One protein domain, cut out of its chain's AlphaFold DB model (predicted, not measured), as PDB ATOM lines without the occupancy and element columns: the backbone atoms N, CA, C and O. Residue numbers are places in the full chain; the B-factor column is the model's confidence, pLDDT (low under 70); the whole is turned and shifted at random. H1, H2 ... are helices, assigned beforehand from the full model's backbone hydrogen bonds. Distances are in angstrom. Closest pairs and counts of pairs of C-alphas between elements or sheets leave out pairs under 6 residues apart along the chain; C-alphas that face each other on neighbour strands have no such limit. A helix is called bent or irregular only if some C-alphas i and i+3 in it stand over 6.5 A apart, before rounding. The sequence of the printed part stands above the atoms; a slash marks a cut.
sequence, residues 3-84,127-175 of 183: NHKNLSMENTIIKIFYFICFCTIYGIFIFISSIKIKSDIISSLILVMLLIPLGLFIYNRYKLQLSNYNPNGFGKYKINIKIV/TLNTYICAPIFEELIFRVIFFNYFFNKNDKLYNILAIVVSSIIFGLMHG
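Overview. This is residues 3 to 84 and 127 to 175 of the 183 residues of an uncharacterized protein of Anaerosphaera aminiphila DSM 21120 (UniProt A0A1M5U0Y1). Three long helices, H1, H2 and H4, lie lengthwise in a loose bundle, with H4 in the middle and H5 packing aslant on H4. H1 sticks out at one end with residues 3 to 10, and residues 76 to 84, which hold the short H3, stick out as a thin arm. The 131 printed residues, with five named helices in the order H1 to H5 and no named strand, are all helix in class. The whole is only just compact, close to loose, with a radius of gyration of the C-alphas of 16.8 A and spans of 56 by 41 by 29 A.

Along the chain. H1, residues 3 to 34, begins at C-alpha 3 (66.722, -4.871, 17.486) and is 46.9 A long. H2, residues 40 to 68, measures 41.8 A, and H3 is residues 81 to 84. H4, residues 127 to 150, measures 32.4 A and is only just irregular, with C-alphas 131 and 134 6.54 A apart. H5, residues 156 to 174, measures 26.9 A and ends at C-alpha 174 (35.619, 11.268, 34.543).

Arrangement. H4 is the hub. H1 touches it with residues 12 to 23 alone, closest at the C-alphas of Lys 15 and Tyr 149, 6.2 A, opposite ways at a shallow tilt of 7 degrees. H2 touches H4 at Gly 55 and Phe 137, closest C-alphas 7.1 A, the same way at a shallow 25 degrees. H1 and H2 form a helical hairpin, closest at the C-alphas of Ser 33 and Ser 43, 5.8 A. H4 and H5 form another at a steep tilt of 44 degrees, closest at the C-alphas of Phe 142 and Ser 166, 6.3 A. H5 is apart from H1 and H2, and H3 touches no helix. Every O i to N i+4 pair is within hydrogen-bond range in H1 and H5, against 23 of 25 in H2 and 15 of 20 in H4; H3 is too short for such a pair.

Size, cuts and confidence. The two farthest C-alphas, of Asn 3 and Lys 38, are 57.2 A apart. Residues 85 to 126 are not printed, and C-alphas 84 and 127 are 21.7 A apart across the cut. The link from H2 to H3 is long, with 12 residues. Mean pLDDT of the printed part is 73.7, and 31 residues are under 70, among them 3 to 10 and 32 to 41.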
ATOM      1  N   ASN A   3      67.616  -5.662  18.353       37.00
ATOM      2  CA  ASN A   3      66.722  -4.871  17.486       37.00
ATOM      3  C   ASN A   3      65.213  -5.120  17.679       37.00
ATOM      4  O   ASN A   3      64.413  -4.238  17.384       37.00
ATOM      5  N   HIS A   4      64.792  -6.274  18.211       39.03
ATOM      6  CA  HIS A   4      63.358  -6.560  18.386       39.03
ATOM      7  C   HIS A   4      62.725  -5.842  19.589       39.03
ATOM      8  O   HIS A   4      61.538  -5.519  19.547       39.03
ATOM      9  N   LYS A   5      63.493  -5.561  20.654       38.00
ATOM     10  CA  LYS A   5      62.981  -4.845  21.837       38.00
ATOM     11  C   LYS A   5      62.796  -3.350  21.564       38.00
ATOM     12  O   LYS A   5      61.761  -2.810  21.948       38.00
ATOM     13  N   ASN A   6      63.719  -2.721  20.834       35.06
ATOM     14  CA  ASN A   6      63.619  -1.300  20.486       35.06
ATOM     15  C   ASN A   6      62.439  -1.027  19.542       35.06
ATOM     16  O   ASN A   6      61.627  -0.158  19.843       35.06
ATOM     17  N   LEU A   7      62.227  -1.874  18.522       47.31
ATOM     18  CA  LEU A   7      61.024  -1.796  17.679       47.31
ATOM     19  C   LEU A   7      59.721  -1.986  18.475       47.31
ATOM     20  O   LEU A   7      58.688  -1.421  18.120       47.31
ATOM     21  N   SER A   8      59.727  -2.798  19.539       58.47
ATOM     22  CA  SER A   8      58.535  -3.004  20.373       58.47
ATOM     23  C   SER A   8      58.229  -1.804  21.279       58.47
ATOM     24  O   SER A   8      57.062  -1.458  21.459       58.47
ATOM     25  N   MET A   9      59.264  -1.136  21.799       55.88
ATOM     26  CA  MET A   9      59.151   0.070  22.627       55.88
ATOM     27  C   MET A   9      58.693   1.272  21.799       55.88
ATOM     28  O   MET A   9      57.715   1.917  22.169       55.88
ATOM     29  N   GLU A  10      59.321   1.520  20.649       61.56
ATOM     30  CA  GLU A  10      58.949   2.611  19.734       61.56
ATOM     31  C   GLU A  10      57.494   2.481  19.271       61.56
ATOM     32  O   GLU A  10      56.713   3.427  19.367       61.56
ATOM     33  N   ASN A  11      57.074   1.269  18.892       73.62
ATOM     34  CA  ASN A  11      55.680   0.998  18.539       73.62
ATOM     35  C   ASN A  11      54.711   1.183  19.716       73.62
ATOM     36  O   ASN A  11      53.549   1.525  19.502       73.62
ATOM     37  N   THR A  12      55.156   0.965  20.955       75.69
ATOM     38  CA  THR A  12      54.323   1.184  22.145       75.69
ATOM     39  C   THR A  12      54.172   2.674  22.442       75.69
ATOM     40  O   THR A  12      53.057   3.132  22.676       75.69
ATOM     41  N   ILE A  13      55.253   3.452  22.345       78.94
ATOM     42  CA  ILE A  13      55.234   4.914  22.517       78.94
ATOM     43  C   ILE A  13      54.316   5.565  21.477       78.94
ATOM     44  O   ILE A  13      53.477   6.393  21.823       78.94
ATOM     45  N   ILE A  14      54.403   5.134  20.217       80.31
ATOM     46  CA  ILE A  14      53.543   5.630  19.136       80.31
ATOM     47  C   ILE A  14      52.061   5.332  19.420       80.31
ATOM     48  O   ILE A  14      51.206   6.195  19.230       80.31
ATOM     49  N   LYS A  15      51.731   4.134  19.920       79.81
ATOM     50  CA  LYS A  15      50.354   3.780  20.309       79.81
ATOM     51  C   LYS A  15      49.840   4.626  21.474       79.81
ATOM     52  O   LYS A  15      48.688   5.051  21.432       79.81
ATOM     53  N   ILE A  16      50.680   4.883  22.481       81.25
ATOM     54  CA  ILE A  16      50.359   5.785  23.599       81.25
ATOM     55  C   ILE A  16      50.067   7.184  23.072       81.25
ATOM     56  O   ILE A  16      49.038   7.756  23.415       81.25
ATOM     57  N   PHE A  17      50.923   7.698  22.191       83.06
ATOM     58  CA  PHE A  17      50.735   9.006  21.577       83.06
ATOM     59  C   PHE A  17      49.398   9.097  20.832       83.06
ATOM     60  O   PHE A  17      48.612  10.001  21.103       83.06
ATOM     61  N   TYR A  18      49.080   8.125  19.968       80.44
ATOM     62  CA  TYR A  18      47.786   8.093  19.278       80.44
ATOM     63  C   TYR A  18      46.607   8.023  20.249       80.44
ATOM     64  O   TYR A  18      45.627   8.740  20.059       80.44
ATOM     65  N   PHE A  19      46.690   7.189  21.289       80.62
ATOM     66  CA  PHE A  19      45.631   7.071  22.290       80.62
ATOM     67  C   PHE A  19      45.396   8.392  23.033       80.62
ATOM     68  O   PHE A  19      44.250   8.828  23.155       80.62
ATOM     69  N   ILE A  20      46.469   9.071  23.453       82.12
ATOM     70  CA  ILE A  20      46.391  10.394  24.081       82.12
ATOM     71  C   ILE A  20      45.785  11.406  23.107       82.12
ATOM     72  O   ILE A  20      44.868  12.118  23.497       82.12
ATOM     73  N   CYS A  21      46.212  11.437  21.840       79.94
ATOM     74  CA  CYS A  21      45.621  12.314  20.826       79.94
ATOM     75  C   CYS A  21      44.117  12.074  20.640       79.94
ATOM     76  O   CYS A  21      43.357  13.032  20.534       79.94
ATOM     77  N   PHE A  22      43.657  10.821  20.621       78.31
ATOM     78  CA  PHE A  22      42.222  10.529  20.546       78.31
ATOM     79  C   PHE A  22      41.471  11.050  21.776       78.31
ATOM     80  O   PHE A  22      40.419  11.672  21.626       78.31
ATOM     81  N   CYS A  23      42.029  10.855  22.973       77.94
ATOM     82  CA  CYS A  23      41.441  11.353  24.216       77.94
ATOM     83  C   CYS A  23      41.402  12.887  24.261       77.94
ATOM     84  O   CYS A  23      40.388  13.456  24.656       77.94
ATOM     85  N   THR A  24      42.470  13.569  23.833       78.69
ATOM     86  CA  THR A  24      42.525  15.038  23.832       78.69
ATOM     87  C   THR A  24      41.582  15.633  22.801       78.69
ATOM     88  O   THR A  24      40.876  16.580  23.125       78.69
ATOM     89  N   ILE A  25      41.500  15.065  21.595       78.38
ATOM     90  CA  ILE A  25      40.538  15.499  20.573       78.38
ATOM     91  C   ILE A  25      39.108  15.359  21.106       78.38
ATOM     92  O   ILE A  25      38.340  16.316  21.046       78.38
ATOM     93  N   TYR A  26      38.763  14.204  21.680       77.88
ATOM     94  CA  TYR A  26      37.447  13.985  22.282       77.88
ATOM     95  C   TYR A  26      37.160  14.970  23.429       77.88
ATOM     96  O   TYR A  26      36.099  15.595  23.459       77.88
ATOM     97  N   GLY A  27      38.134  15.191  24.317       74.25
ATOM     98  CA  GLY A  27      38.033  16.163  25.407       74.25
ATOM     99  C   GLY A  27      37.856  17.606  24.923       74.25
ATOM    100  O   GLY A  27      37.042  18.337  25.479       74.25
ATOM    101  N   ILE A  28      38.548  18.008  23.851       74.50
ATOM    102  CA  ILE A  28      38.380  19.322  23.212       74.50
ATOM    103  C   ILE A  28      36.958  19.472  22.665       74.50
ATOM    104  O   ILE A  28      36.354  20.524  22.851       74.50
ATOM    105  N   PHE A  29      36.386  18.436  22.044       72.56
ATOM    106  CA  PHE A  29      35.001  18.487  21.564       72.56
ATOM    107  C   PHE A  29      33.994  18.660  22.698       72.56
ATOM    108  O   PHE A  29      33.115  19.522  22.605       72.56
ATOM    109  N   ILE A  30      34.152  17.910  23.792       70.69
ATOM    110  CA  ILE A  30      33.322  18.089  24.991       70.69
ATOM    111  C   ILE A  30      33.492  19.510  25.539       70.69
ATOM    112  O   ILE A  30      32.504  20.189  25.817       70.69
ATOM    113  N   PHE A  31      34.725  20.006  25.643       70.94
ATOM    114  CA  PHE A  31      34.995  21.354  26.134       70.94
ATOM    115  C   PHE A  31      34.342  22.433  25.260       70.94
ATOM    116  O   PHE A  31      33.639  23.292  25.788       70.94
ATOM    117  N   ILE A  32      34.486  22.358  23.933       66.81
ATOM    118  CA  ILE A  32      33.835  23.278  22.987       66.81
ATOM    119  C   ILE A  32      32.314  23.257  23.175       66.81
ATOM    120  O   ILE A  32      31.689  24.314  23.178       66.81
ATOM    121  N   SER A  33      31.715  22.085  23.405       61.97
ATOM    122  CA  SER A  33      30.273  21.991  23.668       61.97
ATOM    123  C   SER A  33      29.828  22.557  25.012       61.97
ATOM    124  O   SER A  33      28.663  22.918  25.165       61.97
ATOM    125  N   SER A  34      30.746  22.661  25.974       62.84
ATOM    126  CA  SER A  34      30.481  23.264  27.281       62.84
ATOM    127  C   SER A  34      30.570  24.795  27.271       62.84
ATOM    128  O   SER A  34      30.144  25.441  28.233       62.84
ATOM    129  N   ILE A  35      31.090  25.397  26.192       67.75
ATOM    130  CA  ILE A  35      31.081  26.850  26.012       67.75
ATOM    131  C   ILE A  35      29.621  27.296  25.915       67.75
ATOM    132  O   ILE A  35      28.870  26.825  25.060       67.75
ATOM    133  N   LYS A  36      29.214  28.214  26.801       58.56
ATOM    134  CA  LYS A  36      27.853  28.766  26.840       58.56
ATOM    135  C   LYS A  36      27.542  29.518  25.546       58.56
ATOM    136  O   LYS A  36      27.802  30.714  25.423       58.56
ATOM    137  N   ILE A  37      26.961  28.814  24.585       61.84
ATOM    138  CA  ILE A  37      26.297  29.412  23.430       61.84
ATOM    139  C   ILE A  37      24.902  29.843  23.883       61.84
ATOM    140  O   ILE A  37      24.277  29.204  24.723       61.84
ATOM    141  N   LYS A  38      24.416  30.957  23.327       60.03
ATOM    142  CA  LYS A  38      23.145  31.602  23.695       60.03
ATOM    143  C   LYS A  38      21.914  30.679  23.615       60.03
ATOM    144  O   LYS A  38      20.879  31.032  24.167       60.03
ATOM    145  N   SER A  39      22.011  29.534  22.934       66.56
ATOM    146  CA  SER A  39      20.994  28.485  22.952       66.56
ATOM    147  C   SER A  39      21.609  27.086  23.068       66.56
ATOM    148  O   SER A  39      22.505  26.709  22.308       66.56
ATOM    149  N   ASP A  40      21.052  26.288  23.981       66.00
ATOM    150  CA  ASP A  40      21.475  24.902  24.237       66.00
ATOM    151  C   ASP A  40      21.231  23.969  23.037       66.00
ATOM    152  O   ASP A  40      21.847  22.914  22.893       66.00
ATOM    153  N   ILE A  41      20.318  24.354  22.141       68.25
ATOM    154  CA  ILE A  41      20.003  23.602  20.921       68.25
ATOM    155  C   ILE A  41      21.103  23.792  19.871       68.25
ATOM    156  O   ILE A  41      21.503  22.835  19.214       68.25
ATOM    157  N   ILE A  42      21.627  25.012  19.715       70.69
ATOM    158  CA  ILE A  42      22.671  25.280  18.719       70.69
ATOM    159  C   ILE A  42      23.997  24.652  19.162       70.69
ATOM    160  O   ILE A  42      24.671  24.039  18.336       70.69
ATOM    161  N   SER A  43      24.352  24.723  20.451       67.88
ATOM    162  CA  SER A  43      25.558  24.056  20.970       67.88
ATOM    163  C   SER A  43      25.506  22.539  20.805       67.88
ATOM    164  O   SER A  43      26.482  21.939  20.355       67.88
ATOM    165  N   SER A  44      24.367  21.914  21.110       67.19
ATOM    166  CA  SER A  44      24.206  20.467  20.961       67.19
ATOM    167  C   SER A  44      24.189  20.017  19.498       67.19
ATOM    168  O   SER A  44      24.808  19.004  19.178       67.19
ATOM    169  N   LEU A  45      23.585  20.784  18.583       72.12
ATOM    170  CA  LEU A  45      23.666  20.514  17.142       72.12
ATOM    171  C   LEU A  45      25.101  20.611  16.616       72.12
ATOM    172  O   LEU A  45      25.550  19.702  15.918       72.12
ATOM    173  N   ILE A  46      25.834  21.668  16.981       73.94
ATOM    174  CA  ILE A  46      27.245  21.830  16.601       73.94
ATOM    175  C   ILE A  46      28.061  20.639  17.103       73.94
ATOM    176  O   ILE A  46      28.836  20.063  16.342       73.94
ATOM    177  N   LEU A  47      27.853  20.216  18.351       72.69
ATOM    178  CA  LEU A  47      28.551  19.059  18.898       72.69
ATOM    179  C   LEU A  47      28.223  17.771  18.131       72.69
ATOM    180  O   LEU A  47      29.143  17.044  17.770       72.69
ATOM    181  N   VAL A  48      26.950  17.487  17.845       73.38
ATOM    182  CA  VAL A  48      26.565  16.289  17.076       73.38
ATOM    183  C   VAL A  48      27.205  16.309  15.686       73.38
ATOM    184  O   VAL A  48      27.778  15.305  15.259       73.38
ATOM    185  N   MET A  49      27.184  17.457  15.003       77.00
ATOM    186  CA  MET A  49      27.815  17.624  13.687       77.00
ATOM    187  C   MET A  49      29.333  17.416  13.718       77.00
ATOM    188  O   MET A  49      29.898  16.975  12.722       77.00
ATOM    189  N   LEU A  50      29.988  17.708  14.842       77.44
ATOM    190  CA  LEU A  50      31.423  17.502  15.036       77.44
ATOM    191  C   LEU A  50      31.771  16.073  15.481       77.44
ATOM    192  O   LEU A  50      32.787  15.518  15.058       77.44
ATOM    193  N   LEU A  51      30.920  15.449  16.296       76.94
ATOM    194  CA  LEU A  51      31.116  14.083  16.771       76.94
ATOM    195  C   LEU A  51      30.940  13.070  15.643       76.94
ATOM    196  O   LEU A  51      31.765  12.173  15.518       76.94
ATOM    197  N   ILE A  52      29.932  13.209  14.777       79.88
ATOM    198  CA  ILE A  52      29.697  12.267  13.665       79.88
ATOM    199  C   ILE A  52      30.962  12.006  12.815       79.88
ATOM    200  O   ILE A  52      31.347  10.839  12.684       79.88
ATOM    201  N   PRO A  53      31.654  13.020  12.256       80.94
ATOM    202  CA  PRO A  53      32.859  12.793  11.459       80.94
ATOM    203  C   PRO A  53      34.015  12.227  12.289       80.94
ATOM    204  O   PRO A  53      34.751  11.377  11.785       80.94
ATOM    205  N   LEU A  54      34.156  12.616  13.563       79.50
ATOM    206  CA  LEU A  54      35.146  12.018  14.464       79.50
ATOM    207  C   LEU A  54      34.867  10.525  14.688       79.50
ATOM    208  O   LEU A  54      35.781   9.704  14.618       79.50
ATOM    209  N   GLY A  55      33.605  10.167  14.916       79.50
ATOM    210  CA  GLY A  55      33.161   8.787  15.097       79.50
ATOM    211  C   GLY A  55      33.415   7.951  13.852       79.50
ATOM    212  O   GLY A  55      33.974   6.862  13.952       79.50
ATOM    213  N   LEU A  56      33.098   8.485  12.669       82.25
ATOM    214  CA  LEU A  56      33.401   7.839  11.390       82.25
ATOM    215  C   LEU A  56      34.909   7.669  11.173       82.25
ATOM    216  O   LEU A  56      35.346   6.612  10.716       82.25
ATOM    217  N   PHE A  57      35.715   8.673  11.525       83.00
ATOM    218  CA  PHE A  57      37.173   8.595  11.439       83.00
ATOM    219  C   PHE A  57      37.737   7.503  12.355       83.00
ATOM    220  O   PHE A  57      38.484   6.635  11.893       83.00
ATOM    221  N   ILE A  58      37.338   7.499  13.630       78.38
ATOM    222  CA  ILE A  58      37.726   6.481  14.614       78.38
ATOM    223  C   ILE A  58      37.288   5.092  14.143       78.38
ATOM    224  O   ILE A  58      38.094   4.160  14.125       78.38
ATOM    225  N   TYR A  59      36.041   4.960  13.694       81.31
ATOM    226  CA  TYR A  59      35.486   3.700  13.214       81.31
ATOM    227  C   TYR A  59      36.229   3.166  11.985       81.31
ATOM    228  O   TYR A  59      36.559   1.982  11.928       81.31
ATOM    229  N   ASN A  60      36.561   4.025  11.019       81.75
ATOM    230  CA  ASN A  60      37.332   3.621   9.844       81.75
ATOM    231  C   ASN A  60      38.737   3.144  10.221       81.75
ATOM    232  O   ASN A  60      39.198   2.118   9.715       81.75
ATOM    233  N   ARG A  61      39.410   3.840  11.144       79.38
ATOM    234  CA  ARG A  61      40.724   3.415  11.655       79.38
ATOM    235  C   ARG A  61      40.628   2.075  12.373       79.38
ATOM    236  O   ARG A  61      41.456   1.199  12.133       79.38
ATOM    237  N   TYR A  62      39.587   1.890  13.176       78.56
ATOM    238  CA  TYR A  62      39.310   0.624  13.839       78.56
ATOM    239  C   TYR A  62      39.051  -0.519  12.847       78.56
ATOM    240  O   TYR A  62      39.634  -1.593  12.978       78.56
ATOM    241  N   LYS A  63      38.242  -0.295  11.806       80.50
ATOM    242  CA  LYS A  63      37.950  -1.308  10.780       80.50
ATOM    243  C   LYS A  63      39.214  -1.758  10.044       80.50
ATOM    244  O   LYS A  63      39.417  -2.958   9.872       80.50
ATOM    245  N   LEU A  64      40.070  -0.810   9.652       78.38
ATOM    246  CA  LEU A  64      41.366  -1.102   9.025       78.38
ATOM    247  C   LEU A  64      42.298  -1.875   9.967       78.38
ATOM    248  O   LEU A  64      43.049  -2.748   9.541       78.38
ATOM    249  N   GLN A  65      42.247  -1.581  11.264       75.19
ATOM    250  CA  GLN A  65      43.005  -2.336  12.251       75.19
ATOM    251  C   GLN A  65      42.502  -3.781  12.358       75.19
ATOM    252  O   GLN A  65      43.314  -4.702  12.327       75.19
ATOM    253  N   LEU A  66      41.183  -3.989  12.428       75.88
ATOM    254  CA  LEU A  66      40.584  -5.323  12.509       75.88
ATOM    255  C   LEU A  66      40.868  -6.187  11.278       75.88
ATOM    256  O   LEU A  66      41.046  -7.395  11.429       75.88
ATOM    257  N   SER A  67      40.901  -5.600  10.076       76.62
ATOM    258  CA  SER A  67      41.245  -6.349   8.861       76.62
ATOM    259  C   SER A  67      42.694  -6.825   8.871       76.62
ATOM    260  O   SER A  67      42.984  -7.897   8.350       76.62
ATOM    261  N   ASN A  68      43.590  -6.051   9.485       76.44
ATOM    262  CA  ASN A  68      45.016  -6.359   9.517       76.44
ATOM    263  C   ASN A  68      45.380  -7.303  10.671       76.44
ATOM    264  O   ASN A  68      46.198  -8.203  10.498       76.44
ATOM    265  N   TYR A  69      44.802  -7.098  11.861       73.56
ATOM    266  CA  TYR A  69      45.129  -7.877  13.054       73.56
ATOM    267  C   TYR A  69      43.990  -7.845  14.087       73.56
ATOM    268  O   TYR A  69      43.747  -6.829  14.737       73.56
ATOM    269  N   ASN A  70      43.313  -8.984  14.271       74.38
ATOM    270  CA  ASN A  70      42.178  -9.135  15.190       74.38
ATOM    271  C   ASN A  70      42.363 -10.342  16.136       74.38
ATOM    272  O   ASN A  70      41.708 -11.379  15.961       74.38
ATOM    273  N   PRO A  71      43.270 -10.230  17.123       69.62
ATOM    274  CA  PRO A  71      43.600 -11.320  18.042       69.62
ATOM    275  C   PRO A  71      42.436 -11.672  18.979       69.62
ATOM    276  O   PRO A  71      42.251 -12.839  19.312       69.62
ATOM    277  N   ASN A  72      41.615 -10.683  19.344       67.62
ATOM    278  CA  ASN A  72      40.508 -10.836  20.293       67.62
ATOM    279  C   ASN A  72      39.186 -11.247  19.616       67.62
ATOM    280  O   ASN A  72      38.165 -11.410  20.279       67.62
ATOM    281  N   GLY A  73      39.183 -11.423  18.289       70.00
ATOM    282  CA  GLY A  73      38.011 -11.881  17.543       70.00
ATOM    283  C   GLY A  73      36.840 -10.894  17.528       70.00
ATOM    284  O   GLY A  73      35.696 -11.306  17.320       70.00
ATOM    285  N   PHE A  74      37.095  -9.599  17.716       70.50
ATOM    286  CA  PHE A  74      36.063  -8.567  17.661       70.50
ATOM    287  C   PHE A  74      35.341  -8.586  16.304       70.50
ATOM    288  O   PHE A  74      35.963  -8.753  15.257       70.50
ATOM    289  N   GLY A  75      34.011  -8.461  16.315       67.25
ATOM    290  CA  GLY A  75      33.186  -8.501  15.099       67.25
ATOM    291  C   GLY A  75      32.969  -9.893  14.483       67.25
ATOM    292  O   GLY A  75      32.265  -9.994  13.484       67.25
ATOM    293  N   LYS A  76      33.526 -10.971  15.062       68.31
ATOM    294  CA  LYS A  76      33.288 -12.353  14.591       68.31
ATOM    295  C   LYS A  76      32.037 -12.993  15.197       68.31
ATOM    296  O   LYS A  76      31.482 -13.925  14.621       68.31
ATOM    297  N   TYR A  77      31.587 -12.504  16.350       65.50
ATOM    298  CA  TYR A  77      30.429 -13.045  17.055       65.50
ATOM    299  C   TYR A  77      29.163 -12.279  16.670       65.50
ATOM    300  O   TYR A  77      29.121 -11.052  16.752       65.50
ATOM    301  N   LYS A  78      28.116 -13.008  16.268       73.00
ATOM    302  CA  LYS A  78      26.783 -12.426  16.072       73.00
ATOM    303  C   LYS A  78      26.263 -11.911  17.415       73.00
ATOM    304  O   LYS A  78      26.428 -12.587  18.432       73.00
ATOM    305  N   ILE A  79      25.625 -10.739  17.411       72.56
ATOM    306  CA  ILE A  79      24.969 -10.192  18.603       72.56
ATOM    307  C   ILE A  79      23.922 -11.211  19.062       72.56
ATOM    308  O   ILE A  79      22.957 -11.495  18.356       72.56
ATOM    309  N   ASN A  80      24.154 -11.806  20.229       81.12
ATOM    310  CA  ASN A  80      23.227 -12.738  20.850       81.12
ATOM    311  C   ASN A  80      22.249 -11.944  21.721       81.12
ATOM    312  O   ASN A  80      22.672 -11.062  22.466       81.12
ATOM    313  N   ILE A  81      20.961 -12.293  21.687       83.88
ATOM    314  CA  ILE A  81      19.928 -11.677  22.531       83.88
ATOM    315  C   ILE A  81      20.313 -11.708  24.021       83.88
ATOM    316  O   ILE A  81      20.020 -10.772  24.753       83.88
ATOM    317  N   LYS A  82      21.061 -12.731  24.466       83.69
ATOM    318  CA  LYS A  82      21.586 -12.818  25.841       83.69
ATOM    319  C   LYS A  82      22.534 -11.664  26.194       83.69
ATOM    320  O   LYS A  82      22.498 -11.181  27.318       83.69
ATOM    321  N   ILE A  83      23.357 -11.217  25.242       76.12
ATOM    322  CA  ILE A  83      24.261 -10.068  25.413       76.12
ATOM    323  C   ILE A  83      23.435  -8.786  25.519       76.12
ATOM    324  O   ILE A  83      23.712  -7.949  26.368       76.12
ATOM    325  N   VAL A  84      22.381  -8.661  24.706       78.56
ATOM    326  CA  VAL A  84      21.454  -7.522  24.760       78.56
ATOM    327  C   VAL A  84      20.769  -7.451  26.127       78.56
ATOM    328  O   VAL A  84      20.819  -6.409  26.773       78.56
ATOM    329  N   THR A 127      19.966  15.383  26.052       65.00
ATOM    330  CA  THR A 127      19.712  14.009  26.511       65.00
ATOM    331  C   THR A 127      20.350  12.978  25.573       65.00
ATOM    332  O   THR A 127      21.080  12.098  26.025       65.00
ATOM    333  N   LEU A 128      20.146  13.104  24.259       65.31
ATOM    334  CA  LEU A 128      20.784  12.229  23.266       65.31
ATOM    335  C   LEU A 128      22.311  12.287  23.370       65.31
ATOM    336  O   LEU A 128      22.983  11.259  23.303       65.31
ATOM    337  N   ASN A 129      22.871  13.476  23.575       66.00
ATOM    338  CA  ASN A 129      24.309  13.621  23.682       66.00
ATOM    339  C   ASN A 129      24.876  12.935  24.936       66.00
ATOM    340  O   ASN A 129      25.818  12.153  24.831       66.00
ATOM    341  N   THR A 130      24.284  13.188  26.105       66.56
ATOM    342  CA  THR A 130      24.767  12.653  27.385       66.56
ATOM    343  C   THR A 130      24.557  11.148  27.511       66.56
ATOM    344  O   THR A 130      25.441  10.457  28.002       66.56
ATOM    345  N   TYR A 131      23.416  10.622  27.061       67.44
ATOM    346  CA  TYR A 131      23.056   9.221  27.305       67.44
ATOM    347  C   TYR A 131      23.330   8.282  26.131       67.44
ATOM    348  O   TYR A 131      23.325   7.068  26.318       67.44
ATOM    349  N   ILE A 132      23.554   8.808  24.922       70.75
ATOM    350  CA  ILE A 132      23.796   7.982  23.733       70.75
ATOM    351  C   ILE A 132      25.159   8.300  23.135       70.75
ATOM    352  O   ILE A 132      26.004   7.412  23.046       70.75
ATOM    353  N   CYS A 133      25.394   9.549  22.727       71.50
ATOM    354  CA  CYS A 133      26.620   9.885  22.008       71.50
ATOM    355  C   CYS A 133      27.861   9.695  22.882       71.50
ATOM    356  O   CYS A 133      28.762   8.965  22.476       71.50
ATOM    357  N   ALA A 134      27.909  10.297  24.073       72.75
ATOM    358  CA  ALA A 134      29.077  10.200  24.947       72.75
ATOM    359  C   ALA A 134      29.441   8.740  25.298       72.75
ATOM    360  O   ALA A 134      30.565   8.346  24.970       72.75
ATOM    361  N   PRO A 135      28.504   7.883  25.760       73.62
ATOM    362  CA  PRO A 135      28.797   6.472  26.013       73.62
ATOM    363  C   PRO A 135      29.307   5.705  24.786       73.62
ATOM    364  O   PRO A 135      30.199   4.870  24.912       73.62
ATOM    365  N   ILE A 136      28.795   5.985  23.579       79.25
ATOM    366  CA  ILE A 136      29.293   5.348  22.345       79.25
ATOM    367  C   ILE A 136      30.756   5.722  22.087       79.25
ATOM    368  O   ILE A 136      31.562   4.857  21.738       79.25
ATOM    369  N   PHE A 137      31.111   6.999  22.240       78.69
ATOM    370  CA  PHE A 137      32.491   7.453  22.051       78.69
ATOM    371  C   PHE A 137      33.427   6.907  23.124       78.69
ATOM    372  O   PHE A 137      34.520   6.449  22.793       78.69
ATOM    373  N   GLU A 138      32.995   6.902  24.381       77.06
ATOM    374  CA  GLU A 138      33.735   6.301  25.488       77.06
ATOM    375  C   GLU A 138      34.004   4.815  25.223       77.06
ATOM    376  O   GLU A 138      35.148   4.369  25.295       77.06
ATOM    377  N   GLU A 139      32.996   4.054  24.802       80.19
ATOM    378  CA  GLU A 139      33.154   2.647  24.428       80.19
ATOM    379  C   GLU A 139      34.131   2.454  23.252       80.19
ATOM    380  O   GLU A 139      35.007   1.582  23.287       80.19
ATOM    381  N   LEU A 140      34.063   3.312  22.228       79.69
ATOM    382  CA  LEU A 140      34.999   3.279  21.096       79.69
ATOM    383  C   LEU A 140      36.447   3.598  21.512       79.69
ATOM    384  O   LEU A 140      37.400   3.008  20.993       79.69
ATOM    385  N   ILE A 141      36.652   4.511  22.453       79.38
ATOM    386  CA  ILE A 141      37.994   4.881  22.912       79.38
ATOM    387  C   ILE A 141      38.539   3.811  23.866       79.38
ATOM    388  O   ILE A 141      39.629   3.274  23.643       79.38
ATOM    389  N   PHE A 142      37.778   3.456  24.900       80.50
ATOM    390  CA  PHE A 142      38.258   2.632  26.008       80.50
ATOM    391  C   PHE A 142      38.142   1.133  25.783       80.50
ATOM    392  O   PHE A 142      38.979   0.404  26.304       80.50
ATOM    393  N   ARG A 143      37.167   0.631  25.020       76.62
ATOM    394  CA  ARG A 143      37.079  -0.813  24.733       76.62
ATOM    395  C   ARG A 143      37.608  -1.186  23.369       76.62
ATOM    396  O   ARG A 143      38.098  -2.296  23.196       76.62
ATOM    397  N   VAL A 144      37.533  -0.277  22.407       75.69
ATOM    398  CA  VAL A 144      37.972  -0.564  21.043       75.69
ATOM    399  C   VAL A 144      39.421  -0.133  20.813       75.69
ATOM    400  O   VAL A 144      40.253  -0.987  20.502       75.69
ATOM    401  N   ILE A 145      39.774   1.142  20.986       78.19
ATOM    402  CA  ILE A 145      41.151   1.598  20.721       78.19
ATOM    403  C   ILE A 145      42.110   1.096  21.808       78.19
ATOM    404  O   ILE A 145      43.119   0.459  21.500       78.19
ATOM    405  N   PHE A 146      41.787   1.338  23.080       82.94
ATOM    406  CA  PHE A 146      42.674   1.024  24.203       82.94
ATOM    407  C   PHE A 146      42.998  -0.475  24.308       82.94
ATOM    408  O   PHE A 146      44.174  -0.848  24.323       82.94
ATOM    409  N   PHE A 147      41.987  -1.355  24.298       78.69
ATOM    410  CA  PHE A 147      42.227  -2.804  24.384       78.69
ATOM    411  C   PHE A 147      43.074  -3.288  23.210       78.69
ATOM    412  O   PHE A 147      44.021  -4.039  23.410       78.69
ATOM    413  N   ASN A 148      42.802  -2.831  21.986       76.38
ATOM    414  CA  ASN A 148      43.568  -3.298  20.833       76.38
ATOM    415  C   ASN A 148      45.001  -2.749  20.788       76.38
ATOM    416  O   ASN A 148      45.878  -3.379  20.192       76.38
ATOM    417  N   TYR A 149      45.272  -1.585  21.381       76.19
ATOM    418  CA  TYR A 149      46.620  -1.010  21.401       76.19
ATOM    419  C   TYR A 149      47.500  -1.650  22.473       76.19
ATOM    420  O   TYR A 149      48.649  -2.003  22.171       76.19
ATOM    421  N   PHE A 150      46.953  -1.840  23.674       78.44
ATOM    422  CA  PHE A 150      47.705  -2.243  24.866       78.44
ATOM    423  C   PHE A 150      47.511  -3.708  25.264       78.44
ATOM    424  O   PHE A 150      48.433  -4.328  25.786       78.44
ATOM    425  N   PHE A 151      46.348  -4.284  24.969       77.44
ATOM    426  CA  PHE A 151      45.946  -5.628  25.393       77.44
ATOM    427  C   PHE A 151      45.555  -6.486  24.181       77.44
ATOM    428  O   PHE A 151      44.438  -6.981  24.038       77.44
ATOM    429  N   ASN A 152      46.521  -6.666  23.279       72.81
ATOM    430  CA  ASN A 152      46.356  -7.365  22.001       72.81
ATOM    431  C   ASN A 152      46.650  -8.877  22.065       72.81
ATOM    432  O   ASN A 152      46.928  -9.492  21.034       72.81
ATOM    433  N   LYS A 153      46.629  -9.477  23.258       75.75
ATOM    434  CA  LYS A 153      46.853 -10.912  23.460       75.75
ATOM    435  C   LYS A 153      45.560 -11.581  23.896       75.75
ATOM    436  O   LYS A 153      44.932 -11.136  24.851       75.75
ATOM    437  N   ASN A 154      45.225 -12.689  23.242       72.56
ATOM    438  CA  ASN A 154      44.075 -13.509  23.608       72.56
ATOM    439  C   ASN A 154      44.415 -14.405  24.812       72.56
ATOM    440  O   ASN A 154      44.633 -15.606  24.674       72.56
ATOM    441  N   ASP A 155      44.524 -13.785  25.984       80.88
ATOM    442  CA  ASP A 155      44.774 -14.443  27.263       80.88
ATOM    443  C   ASP A 155      43.794 -13.890  28.309       80.88
ATOM    444  O   ASP A 155      43.555 -12.683  28.394       80.88
ATOM    445  N   LYS A 156      43.209 -14.782  29.113       80.19
ATOM    446  CA  LYS A 156      42.227 -14.432  30.147       80.19
ATOM    447  C   LYS A 156      42.805 -13.448  31.161       80.19
ATOM    448  O   LYS A 156      42.104 -12.520  31.551       80.19
ATOM    449  N   LEU A 157      44.070 -13.615  31.555       82.94
ATOM    450  CA  LEU A 157      44.722 -12.699  32.498       82.94
ATOM    451  C   LEU A 157      44.941 -11.315  31.879       82.94
ATOM    452  O   LEU A 157      44.677 -10.305  32.529       82.94
ATOM    453  N   TYR A 158      45.339 -11.260  30.606       80.50
ATOM    454  CA  TYR A 158      45.467  -9.999  29.875       80.50
ATOM    455  C   TYR A 158      44.119  -9.291  29.726       80.50
ATOM    456  O   TYR A 158      44.065  -8.076  29.889       80.50
ATOM    457  N   ASN A 159      43.030 -10.025  29.492       80.12
ATOM    458  CA  ASN A 159      41.688  -9.447  29.409       80.12
ATOM    459  C   ASN A 159      41.215  -8.871  30.751       80.12
ATOM    460  O   ASN A 159      40.637  -7.788  30.775       80.12
ATOM    461  N   ILE A 160      41.482  -9.555  31.869       83.38
ATOM    462  CA  ILE A 160      41.154  -9.036  33.209       83.38
ATOM    463  C   ILE A 160      41.958  -7.764  33.494       83.38
ATOM    464  O   ILE A 160      41.385  -6.763  33.921       83.38
ATOM    465  N   LEU A 161      43.263  -7.772  33.211       85.62
ATOM    466  CA  LEU A 161      44.110  -6.587  33.367       85.62
ATOM    467  C   LEU A 161      43.643  -5.433  32.475       85.62
ATOM    468  O   LEU A 161      43.613  -4.295  32.932       85.62
ATOM    469  N   ALA A 162      43.228  -5.720  31.240       83.50
ATOM    470  CA  ALA A 162      42.679  -4.722  30.330       83.50
ATOM    471  C   ALA A 162      41.443  -4.048  30.929       83.50
ATOM    472  O   ALA A 162      41.365  -2.823  30.941       83.50
ATOM    473  N   ILE A 163      40.521  -4.844  31.480       83.44
ATOM    474  CA  ILE A 163      39.322  -4.344  32.155       83.44
ATOM    475  C   ILE A 163      39.727  -3.453  33.329       83.44
ATOM    476  O   ILE A 163      39.380  -2.278  33.320       83.44
ATOM    477  N   VAL A 164      40.532  -3.954  34.270       84.31
ATOM    478  CA  VAL A 164      40.936  -3.195  35.469       84.31
ATOM    479  C   VAL A 164      41.625  -1.879  35.106       84.31
ATOM    480  O   VAL A 164      41.229  -0.822  35.593       84.31
ATOM    481  N   VAL A 165      42.625  -1.915  34.222       85.38
ATOM    482  CA  VAL A 165      43.371  -0.711  33.831       85.38
ATOM    483  C   VAL A 165      42.474   0.260  33.062       85.38
ATOM    484  O   VAL A 165      42.505   1.455  33.344       85.38
ATOM    485  N   SER A 166      41.636  -0.230  32.141       82.56
ATOM    486  CA  SER A 166      40.697   0.631  31.410       82.56
ATOM    487  C   SER A 166      39.689   1.305  32.340       82.56
ATOM    488  O   SER A 166      39.450   2.497  32.187       82.56
ATOM    489  N   SER A 167      39.162   0.595  33.344       79.25
ATOM    490  CA  SER A 167      38.224   1.145  34.326       79.25
ATOM    491  C   SER A 167      38.874   2.207  35.212       79.25
ATOM    492  O   SER A 167      38.245   3.223  35.498       79.25
ATOM    493  N   ILE A 168      40.139   2.017  35.603       81.50
ATOM    494  CA  ILE A 168      40.896   3.024  36.359       81.50
ATOM    495  C   ILE A 168      41.113   4.274  35.506       81.50
ATOM    496  O   ILE A 168      40.785   5.367  35.953       81.50
ATOM    497  N   ILE A 169      41.621   4.139  34.275       82.50
ATOM    498  CA  ILE A 169      41.853   5.291  33.385       82.50
ATOM    499  C   ILE A 169      40.533   6.013  33.094       82.50
ATOM    500  O   ILE A 169      40.479   7.239  33.159       82.50
ATOM    501  N   PHE A 170      39.463   5.263  32.831       79.12
ATOM    502  CA  PHE A 170      38.121   5.804  32.639       79.12
ATOM    503  C   PHE A 170      37.666   6.623  33.851       79.12
ATOM    504  O   PHE A 170      37.240   7.769  33.694       79.12
ATOM    505  N   GLY A 171      37.811   6.073  35.061       72.50
ATOM    506  CA  GLY A 171      37.481   6.757  36.309       72.50
ATOM    507  C   GLY A 171      38.332   8.007  36.546       72.50
ATOM    508  O   GLY A 171      37.794   9.046  36.918       72.50
ATOM    509  N   LEU A 172      39.638   7.948  36.262       76.56
ATOM    510  CA  LEU A 172      40.540   9.102  36.339       76.56
ATOM    511  C   LEU A 172      40.142  10.215  35.358       76.56
ATOM    512  O   LEU A 172      40.254  11.389  35.697       76.56
ATOM    513  N   MET A 173      39.652   9.862  34.166       72.69
ATOM    514  CA  MET A 173      39.205  10.834  33.161       72.69
ATOM    515  C   MET A 173      37.852  11.479  33.491       72.69
ATOM    516  O   MET A 173      37.641  12.639  33.142       72.69
ATOM    517  N   HIS A 174      36.952  10.764  34.172       71.50
ATOM    518  CA  HIS A 174      35.619  11.268  34.543       71.50
ATOM    519  C   HIS A 174      35.557  11.866  35.950       71.50
ATOM    520  O   HIS A 174      34.601  12.566  36.297       71.50
ATOM    521  N   GLY A 175      36.573  11.618  36.772       59.94
ATOM    522  CA  GLY A 175      36.669  12.163  38.112       59.94
ATOM    523  C   GLY A 175      36.868  13.674  38.089       59.94
ATOM    524  O   GLY A 175      37.992  14.156  38.147       59.94
TER     525      GLY A 175